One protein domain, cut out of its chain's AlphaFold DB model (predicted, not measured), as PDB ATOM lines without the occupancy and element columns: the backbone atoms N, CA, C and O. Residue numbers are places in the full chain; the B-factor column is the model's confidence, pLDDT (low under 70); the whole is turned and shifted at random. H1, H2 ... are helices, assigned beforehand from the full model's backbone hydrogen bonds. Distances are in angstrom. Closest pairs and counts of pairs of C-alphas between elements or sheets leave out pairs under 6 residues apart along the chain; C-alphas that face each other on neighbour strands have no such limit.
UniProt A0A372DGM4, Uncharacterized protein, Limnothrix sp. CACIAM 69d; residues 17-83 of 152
ATOM      1  N   ASP A  17      17.509  45.826  24.156       89.69
ATOM      2  CA  ASP A  17      18.843  46.321  23.785       89.69
ATOM      3  C   ASP A  17      19.970  45.483  24.396       89.69
ATOM      4  O   ASP A  17      21.039  45.356  23.794       89.69
ATOM      5  N   LEU A  18      19.738  44.839  25.543       90.88
ATOM      6  CA  LEU A  18      20.709  43.902  26.111       90.88
ATOM      7  C   LEU A  18      20.925  42.695  25.197       90.88
ATOM      8  O   LEU A  18      22.053  42.230  25.055       90.88
ATOM      9  N   LEU A  19      19.870  42.218  24.532       90.56
ATOM     10  CA  LEU A  19      19.970  41.113  23.576       90.56
ATOM     11  C   LEU A  19      20.771  41.528  22.345       90.56
ATOM     12  O   LEU A  19      21.607  40.758  21.887       90.56
ATOM     13  N   ARG A  20      20.580  42.762  21.865       91.56
ATOM     14  CA  ARG A  20      21.384  43.344  20.782       91.56
ATOM     15  C   ARG A  20      22.867  43.407  21.148       91.56
ATOM     16  O   ARG A  20      23.716  43.077  20.325       91.56
ATOM     17  N   ILE A  21      23.195  43.835  22.370       93.12
ATOM     18  CA  ILE A  21      24.587  43.890  22.840       93.12
ATOM     19  C   ILE A  21      25.185  42.483  22.889       93.12
ATOM     20  O   ILE A  21      26.291  42.290  22.387       93.12
ATOM     21  N   ILE A  22      24.461  41.504  23.446       92.88
ATOM     22  CA  ILE A  22      24.919  40.109  23.483       92.88
ATOM     23  C   ILE A  22      25.131  39.591  22.065       92.88
ATOM     24  O   ILE A  22      26.190  39.057  21.782       92.88
ATOM     25  N   GLU A  23      24.173  39.777  21.162       93.50
ATOM     26  CA  GLU A  23      24.273  39.256  19.800       93.50
ATOM     27  C   GLU A  23      25.458  39.839  19.025       93.50
ATOM     28  O   GLU A  23      26.138  39.116  18.305       93.50
ATOM     29  N   ASN A  24      25.740  41.130  19.205       93.62
ATOM     30  CA  ASN A  24      26.834  41.796  18.502       93.62
ATOM     31  C   ASN A  24      28.227  41.394  19.014       93.62
ATOM     32  O   ASN A  24      29.199  41.556  18.279       93.62
ATOM     33  N   ASN A  25      28.346  40.933  20.263       94.50
ATOM     34  CA  ASN A  25      29.643  40.657  20.897       94.50
ATOM     35  C   ASN A  25      29.889  39.163  21.148       94.50
ATOM     36  O   ASN A  25      31.021  38.705  21.023       94.50
ATOM     37  N   TRP A  26      28.839  38.423  21.504       94.69
ATOM     38  CA  TRP A  26      28.851  37.011  21.900       94.69
ATOM     39  C   TRP A  26      27.603  36.279  21.368       94.69
ATOM     40  O   TRP A  26      26.781  35.786  22.156       94.69
ATOM     41  N   PRO A  27      27.401  36.227  20.037       93.31
ATOM     42  CA  PRO A  27      26.223  35.597  19.436       93.31
ATOM     43  C   PRO A  27      26.043  34.131  19.858       93.31
ATOM     44  O   PRO A  27      24.911  33.665  19.991       93.31
ATOM     45  N   GLU A  28      27.135  33.423  20.153       94.88
ATOM     46  CA  GLU A  28      27.140  32.037  20.623       94.88
ATOM     47  C   GLU A  28      26.346  31.824  21.923       94.88
ATOM     48  O   GLU A  28      25.831  30.732  22.162       94.88
ATOM     49  N   ILE A  29      26.181  32.866  22.749       93.62
ATOM     50  CA  ILE A  29      25.372  32.810  23.977       93.62
ATOM     51  C   ILE A  29      23.880  32.654  23.649       93.62
ATOM     52  O   ILE A  29      23.134  32.057  24.430       93.62
ATOM     53  N   LEU A  30      23.435  33.177  22.505       93.50
ATOM     54  CA  LEU A  30      22.033  33.157  22.087       93.50
ATOM     55  C   LEU A  30      21.659  31.892  21.307       93.50
ATOM     56  O   LEU A  30      20.472  31.571  21.209       93.50
ATOM     57  N   GLU A  31      22.639  31.149  20.788       93.81
ATOM     58  CA  GLU A  31      22.408  29.951  19.970       93.81
ATOM     59  C   GLU A  31      21.497  28.910  20.642       93.81
ATOM     60  O   GLU A  31      20.501  28.524  20.027       93.81
ATOM     61  N   PRO A  32      21.701  28.520  21.920       93.69
ATOM     62  CA  PRO A  32      20.853  27.515  22.574       93.69
ATOM     63  C   PRO A  32      19.388  27.943  22.740       93.69
ATOM     64  O   PRO A  32      18.525  27.113  23.022       93.69
ATOM     65  N   TYR A  33      19.107  29.239  22.606       93.69
ATOM     66  CA  TYR A  33      17.780  29.825  22.781       93.69
ATOM     67  C   TYR A  33      17.149  30.259  21.457       93.69
ATOM     68  O   TYR A  33      16.033  30.782  21.453       93.69
ATOM     69  N   THR A  34      17.849  30.059  20.343       94.56
ATOM     70  CA  THR A  34      17.390  30.473  19.022       94.56
ATOM     71  C   THR A  34      16.397  29.467  18.461       94.56
ATOM     72  O   THR A  34      16.681  28.274  18.357       94.56
ATOM     73  N   LEU A  35      15.221  29.955  18.076       93.81
ATOM     74  CA  LEU A  35      14.215  29.162  17.387       93.81
ATOM     75  C   LEU A  35      14.560  29.064  15.902       93.81
ATOM     76  O   LEU A  35      14.685  30.073  15.210       93.81
ATOM     77  N   GLN A  36      14.673  27.831  15.415       93.12
ATOM     78  CA  GLN A  36      14.906  27.531  14.005       93.12
ATOM     79  C   GLN A  36      13.574  27.375  13.257       93.12
ATOM     80  O   GLN A  36      12.590  26.898  13.822       93.12
ATOM     81  N   GLY A  37      13.543  27.770  11.982       91.56
ATOM     82  CA  GLY A  37      12.361  27.632  11.117       91.56
ATOM     83  C   GLY A  37      11.262  28.682  11.327       91.56
ATOM     84  O   GLY A  37      10.186  28.561  10.743       91.56
ATOM     85  N   VAL A  38      11.509  29.720  12.131       91.81
ATOM     86  CA  VAL A  38      10.580  30.849  12.296       91.81
ATOM     87  C   VAL A  38      10.741  31.813  11.121       91.81
ATOM     88  O   VAL A  38      11.821  32.351  10.897       91.81
ATOM     89  N   ILE A  39       9.657  32.039  10.377       88.00
ATOM     90  CA  ILE A  39       9.634  32.930   9.202       88.00
ATOM     91  C   ILE A  39       9.291  34.388   9.545       88.00
ATOM     92  O   ILE A  39       9.467  35.277   8.717       88.00
ATOM     93  N   GLY A  40       8.785  34.638  10.753       89.31
ATOM     94  CA  GLY A  40       8.383  35.960  11.223       89.31
ATOM     95  C   GLY A  40       7.443  35.884  12.424       89.31
ATOM     96  O   GLY A  40       6.830  34.847  12.680       89.31
ATOM     97  N   LEU A  41       7.320  36.994  13.152       90.19
ATOM     98  CA  LEU A  41       6.311  37.170  14.196       90.19
ATOM     99  C   LEU A  41       5.153  38.002  13.648       90.19
ATOM    100  O   LEU A  41       5.368  39.046  13.041       90.19
ATOM    101  N   THR A  42       3.917  37.578  13.914       90.31
ATOM    102  CA  THR A  42       2.723  38.384  13.606       90.31
ATOM    103  C   THR A  42       2.687  39.679  14.419       90.31
ATOM    104  O   THR A  42       2.124  40.677  13.981       90.31
ATOM    105  N   TYR A  43       3.293  39.666  15.605       88.50
ATOM    106  CA  TYR A  43       3.386  40.812  16.495       88.50
ATOM    107  C   TYR A  43       4.757  40.830  17.168       88.50
ATOM    108  O   TYR A  43       5.139  39.855  17.820       88.50
ATOM    109  N   ASN A  44       5.489  41.932  17.000       87.44
ATOM    110  CA  ASN A  44       6.768  42.148  17.664       87.44
ATOM    111  C   ASN A  44       6.543  42.980  18.935       87.44
ATOM    112  O   ASN A  44       6.281  44.180  18.860       87.44
ATOM    113  N   ALA A  45       6.569  42.313  20.088       90.25
ATOM    114  CA  ALA A  45       6.235  42.901  21.380       90.25
ATOM    115  C   ALA A  45       7.324  43.878  21.856       90.25
ATOM    116  O   ALA A  45       8.513  43.554  21.842       90.25
ATOM    117  N   SER A  46       6.925  45.059  22.336       91.62
ATOM    118  CA  SER A  46       7.846  45.984  23.005       91.62
ATOM    119  C   SER A  46       8.246  45.476  24.394       91.62
ATOM    120  O   SER A  46       7.612  44.583  24.960       91.62
ATOM    121  N   ASP A  47       9.252  46.096  25.007       90.56
ATOM    122  CA  ASP A  47       9.687  45.776  26.375       90.56
ATOM    123  C   ASP A  47       8.535  45.886  27.394       90.56
ATOM    124  O   ASP A  47       8.421  45.070  28.315       90.56
ATOM    125  N   ASN A  48       7.636  46.859  27.200       92.56
ATOM    126  CA  ASN A  48       6.449  47.048  28.035       92.56
ATOM    127  C   ASN A  48       5.404  45.947  27.818       92.56
ATOM    128  O   ASN A  48       4.793  45.480  28.788       92.56
ATOM    129  N   ASP A  49       5.224  45.507  26.573       93.25
ATOM    130  CA  ASP A  49       4.319  44.407  26.235       93.25
ATOM    131  C   ASP A  49       4.832  43.106  26.852       93.25
ATOM    132  O   ASP A  49       4.090  42.414  27.546       93.25
ATOM    133  N   ILE A  50       6.128  42.819  26.711       91.12
ATOM    134  CA  ILE A  50       6.781  41.646  27.308       91.12
ATOM    135  C   ILE A  50       6.627  41.655  28.831       91.12
ATOM    136  O   ILE A  50       6.295  40.628  29.424       91.12
ATOM    137  N   ASN A  51       6.846  42.803  29.477       90.56
ATOM    138  CA  ASN A  51       6.660  42.943  30.920       90.56
ATOM    139  C   ASN A  51       5.217  42.624  31.334       90.56
ATOM    140  O   ASN A  51       4.992  41.899  32.304       90.56
ATOM    141  N   SER A  52       4.240  43.143  30.591       92.94
ATOM    142  CA  SER A  52       2.816  42.944  30.871       92.94
ATOM    143  C   SER A  52       2.389  41.493  30.646       92.94
ATOM    144  O   SER A  52       1.748  40.899  31.510       92.94
ATOM    145  N   LEU A  53       2.820  40.883  29.540       92.44
ATOM    146  CA  LEU A  53       2.557  39.480  29.220       92.44
ATOM    147  C   LEU A  53       3.156  38.550  30.281       92.44
ATOM    148  O   LEU A  53       2.466  37.666  30.790       92.44
ATOM    149  N   ARG A  54       4.406  38.793  30.696       90.25
ATOM    150  CA  ARG A  54       5.064  37.984  31.731       90.25
ATOM    151  C   ARG A  54       4.412  38.134  33.105       90.25
ATOM    152  O   ARG A  54       4.287  37.146  33.823       90.25
ATOM    153  N   LYS A  55       3.945  39.330  33.475       89.81
ATOM    154  CA  LYS A  55       3.156  39.523  34.709       89.81
ATOM    155  C   LYS A  55       1.849  38.728  34.699       89.81
ATOM    156  O   LYS A  55       1.400  38.306  35.759       89.81
ATOM    157  N   SER A  56       1.294  38.485  33.517       93.06
ATOM    158  CA  SER A  56       0.106  37.652  33.310       93.06
ATOM    159  C   SER A  56       0.424  36.159  33.130       93.06
ATOM    160  O   SER A  56      -0.456  35.394  32.745       93.06
ATOM    161  N   GLY A  57       1.666  35.722  33.375       92.69
ATOM    162  CA  GLY A  57       2.056  34.311  33.272       92.69
ATOM    163  C   GLY A  57       2.258  33.810  31.837       92.69
ATOM    164  O   GLY A  57       2.309  32.600  31.619       92.69
ATOM    165  N   LEU A  58       2.371  34.711  30.855       91.94
ATOM    166  CA  LEU A  58       2.558  34.362  29.448       91.94
ATOM    167  C   LEU A  58       4.036  34.407  29.049       91.94
ATOM    168  O   LEU A  58       4.774  35.339  29.375       91.94
ATOM    169  N   ASN A  59       4.452  33.394  28.292       91.94
ATOM    170  CA  ASN A  59       5.768  33.354  27.665       91.94
ATOM    171  C   ASN A  59       5.733  34.073  26.317       91.94
ATOM    172  O   ASN A  59       4.751  33.988  25.584       91.94
ATOM    173  N   THR A  60       6.829  34.748  25.984       89.88
ATOM    174  CA  THR A  60       6.966  35.526  24.751       89.88
ATOM    175  C   THR A  60       8.152  35.025  23.939       89.88
ATOM    176  O   THR A  60       9.211  34.731  24.502       89.88
ATOM    177  N   ILE A  61       7.973  34.951  22.620       91.38
ATOM    178  CA  ILE A  61       9.083  34.852  21.666       91.38
ATOM    179  C   ILE A  61       9.571  36.274  21.405       91.38
ATOM    180  O   ILE A  61       8.759  37.182  21.239       91.38
ATOM    181  N   LEU A  62      10.886  36.463  21.415       89.94
ATOM    182  CA  LEU A  62      11.526  37.754  21.178       89.94
ATOM    183  C   LEU A  62      12.190  37.748  19.809       89.94
ATOM    184  O   LEU A  62      12.715  36.715  19.397       89.94
ATOM    185  N   GLN A  63      12.206  38.888  19.131       90.19
ATOM    186  CA  GLN A  63      13.004  39.073  17.927       90.19
ATOM    187  C   GLN A  63      14.102  40.092  18.223       90.19
ATOM    188  O   GLN A  63      13.823  41.245  18.536       90.19
ATOM    189  N   THR A  64      15.361  39.671  18.140       87.69
ATOM    190  CA  THR A  64      16.502  40.587  18.266       87.69
ATOM    191  C   THR A  64      16.528  41.576  17.096       87.69
ATOM    192  O   THR A  64      16.055  41.220  16.011       87.69
ATOM    193  N   PRO A  65      17.179  42.745  17.227       79.88
ATOM    194  CA  PRO A  65      17.327  43.686  16.116       79.88
ATOM    195  C   PRO A  65      17.984  43.106  14.855       79.88
ATOM    196  O   PRO A  65      17.639  43.537  13.758       79.88
ATOM    197  N   ASN A  66      18.865  42.101  14.973       83.38
ATOM    198  CA  ASN A  66      19.481  41.444  13.812       83.38
ATOM    199  C   ASN A  66      18.623  40.302  13.224       83.38
ATOM    200  O   ASN A  66      19.076  39.565  12.352       83.38
ATOM    201  N   GLY A  67      17.374  40.149  13.678       86.69
ATOM    202  CA  GLY A  67      16.389  39.236  13.094       86.69
ATOM    203  C   GLY A  67      16.330  37.827  13.693       86.69
ATOM    204  O   GLY A  67      15.472  37.049  13.282       86.69
ATOM    205  N   ARG A  68      17.167  37.490  14.681       91.62
ATOM    206  CA  ARG A  68      17.112  36.210  15.404       91.62
ATOM    207  C   ARG A  68      15.864  36.120  16.284       91.62
ATOM    208  O   ARG A  68      15.514  37.072  16.981       91.62
ATOM    209  N   PHE A  69      15.219  34.954  16.296       93.88
ATOM    210  CA  PHE A  69      14.059  34.677  17.147       93.88
ATOM    211  C   PHE A  69      14.478  33.863  18.365       93.88
ATOM    212  O   PHE A  69      15.050  32.783  18.227       93.88
ATOM    213  N   LEU A  70      14.181  34.363  19.559       93.38
ATOM    214  CA  LEU A  70      14.609  33.779  20.823       93.38
ATOM    215  C   LEU A  70      13.420  33.307  21.649       93.38
ATOM    216  O   LEU A  70      12.432  34.024  21.828       93.38
ATOM    217  N   THR A  71      13.559  32.121  22.231       91.75
ATOM    218  CA  THR A  71      12.728  31.715  23.363       91.75
ATOM    219  C   THR A  71      13.220  32.362  24.662       91.75
ATOM    220  O   THR A  71      14.290  32.969  24.736       91.75
ATOM    221  N   SER A  72      12.437  32.231  25.729       88.06
ATOM    222  CA  SER A  72      12.800  32.761  27.042       88.06
ATOM    223  C   SER A  72      14.048  32.055  27.600       88.06
ATOM    224  O   SER A  72      13.982  30.893  27.994       88.06
ATOM    225  N   MET A  73      15.168  32.785  27.718       84.50
ATOM    226  CA  MET A  73      16.493  32.257  28.114       84.50
ATOM    227  C   MET A  73      16.580  31.674  29.545       84.50
ATOM    228  O   MET A  73      17.589  31.099  29.944       84.50
ATOM    229  N   GLY A  74      15.506  31.772  30.332       81.44
ATOM    230  CA  GLY A  74      15.347  31.123  31.640       81.44
ATOM    231  C   GLY A  74      14.432  29.893  31.625       81.44
ATOM    232  O   GLY A  74      13.966  29.483  32.683       81.44
ATOM    233  N   GLY A  75      14.100  29.352  30.447       86.25
ATOM    234  CA  GLY A  75      13.105  28.284  30.282       86.25
ATOM    235  C   GLY A  75      11.651  28.758  30.375       86.25
ATOM    236  O   GLY A  75      10.744  27.938  30.296       86.25
ATOM    237  N   GLY A  76      11.435  30.065  30.537       91.06
ATOM    238  CA  GLY A  76      10.114  30.672  30.649       91.06
ATOM    239  C   GLY A  76       9.544  30.706  32.068       91.06
ATOM    240  O   GLY A  76      10.218  30.407  33.061       91.06
ATOM    241  N   ILE A  77       8.280  31.104  32.144       92.94
ATOM    242  CA  ILE A  77       7.487  31.223  33.365       92.94
ATOM    243  C   ILE A  77       6.252  30.323  33.310       92.94
ATOM    244  O   ILE A  77       5.738  30.004  32.237       92.94
ATOM    245  N   THR A  78       5.776  29.909  34.478       92.56
ATOM    246  CA  THR A  78       4.493  29.223  34.647       92.56
ATOM    247  C   THR A  78       3.335  30.223  34.630       92.56
ATOM    248  O   THR A  78       3.537  31.424  34.809       92.56
ATOM    249  N   ALA A  79       2.100  29.721  34.531       90.06
ATOM    250  CA  ALA A  79       0.891  30.544  34.659       90.06
ATOM    251  C   ALA A  79       0.792  31.276  36.017       90.06
ATOM    252  O   ALA A  79       0.159  32.319  36.121       90.06
ATOM    253  N   THR A  80       1.455  30.760  37.056       90.31
ATOM    254  CA  THR A  80       1.571  31.396  38.381       90.31
ATOM    255  C   THR A  80       2.715  32.417  38.474       90.31
ATOM    256  O   THR A  80       3.004  32.916  39.558       90.31
ATOM    257  N   GLY A  81       3.400  32.713  37.363       88.88
ATOM    258  CA  GLY A  81       4.487  33.693  37.291       88.88
ATOM    259  C   GLY A  81       5.835  33.208  37.838       88.88
ATOM    260  O   GLY A  81       6.760  34.004  37.982       88.88
ATOM    261  N   THR A  82       5.979  31.916  38.147       90.88
ATOM    262  CA  THR A  82       7.238  31.357  38.670       90.88
ATOM    263  C   THR A  82       8.153  30.878  37.546       90.88
ATOM    264  O   THR A  82       7.680  30.419  36.510       90.88
ATOM    265  N   SER A  83       9.474  30.961  37.731       91.75
ATOM    266  CA  SER A  83      10.441  30.458  36.743       91.75
ATOM    267  C   SER A  83      10.350  28.936  36.605       91.75
ATOM    268  O   SER A  83      10.519  28.205  37.584       91.75
TER     269      SER A  83
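What this domain is: This is residues 17 to 83 of the 152 residues of an uncharacterized protein of Limnothrix sp. CACIAM 69d (UniProt A0A372DGM4). Little regular structure is present: two short helices, H1 and H2, are set in a fold of long loops. Residues 26 to 46 swing round from H1 to H2; residues 56 to 83 run from H2 through the middle, fold back at residues 64 to 68 and return toward H2's side. The printed part has 67 residues, with H1 then H2 and no named strand; the class is all helix, with 18 residues in named elements. It is compact, with a radius of gyration of the C-alphas of 12.1 A and spans of 33 by 24 by 23 A.

Where its parts are: H1, residues 17 to 25, measures 12.5 A from C-alpha 17 at (18.843, 46.321, 23.785) to C-alpha 25. H2, residues 47 to 55, measures 12.3 A and ends at C-alpha 55 at (3.156, 39.523, 34.709).

How they stand to each other: H1 and H2 are apart. Residues 62 to 63 pair with residues 69 to 70, antiparallel. Every O i to N i+4 pair is within hydrogen-bond range in H1 and H2.

The domain as a whole: The C-alphas of Asn 25 and Thr 80, the two farthest apart, are 34.3 A apart. The link from H1 to H2 is long, 21 residues. The printed part has no cut, and no printed residue is under 70 in pLDDT.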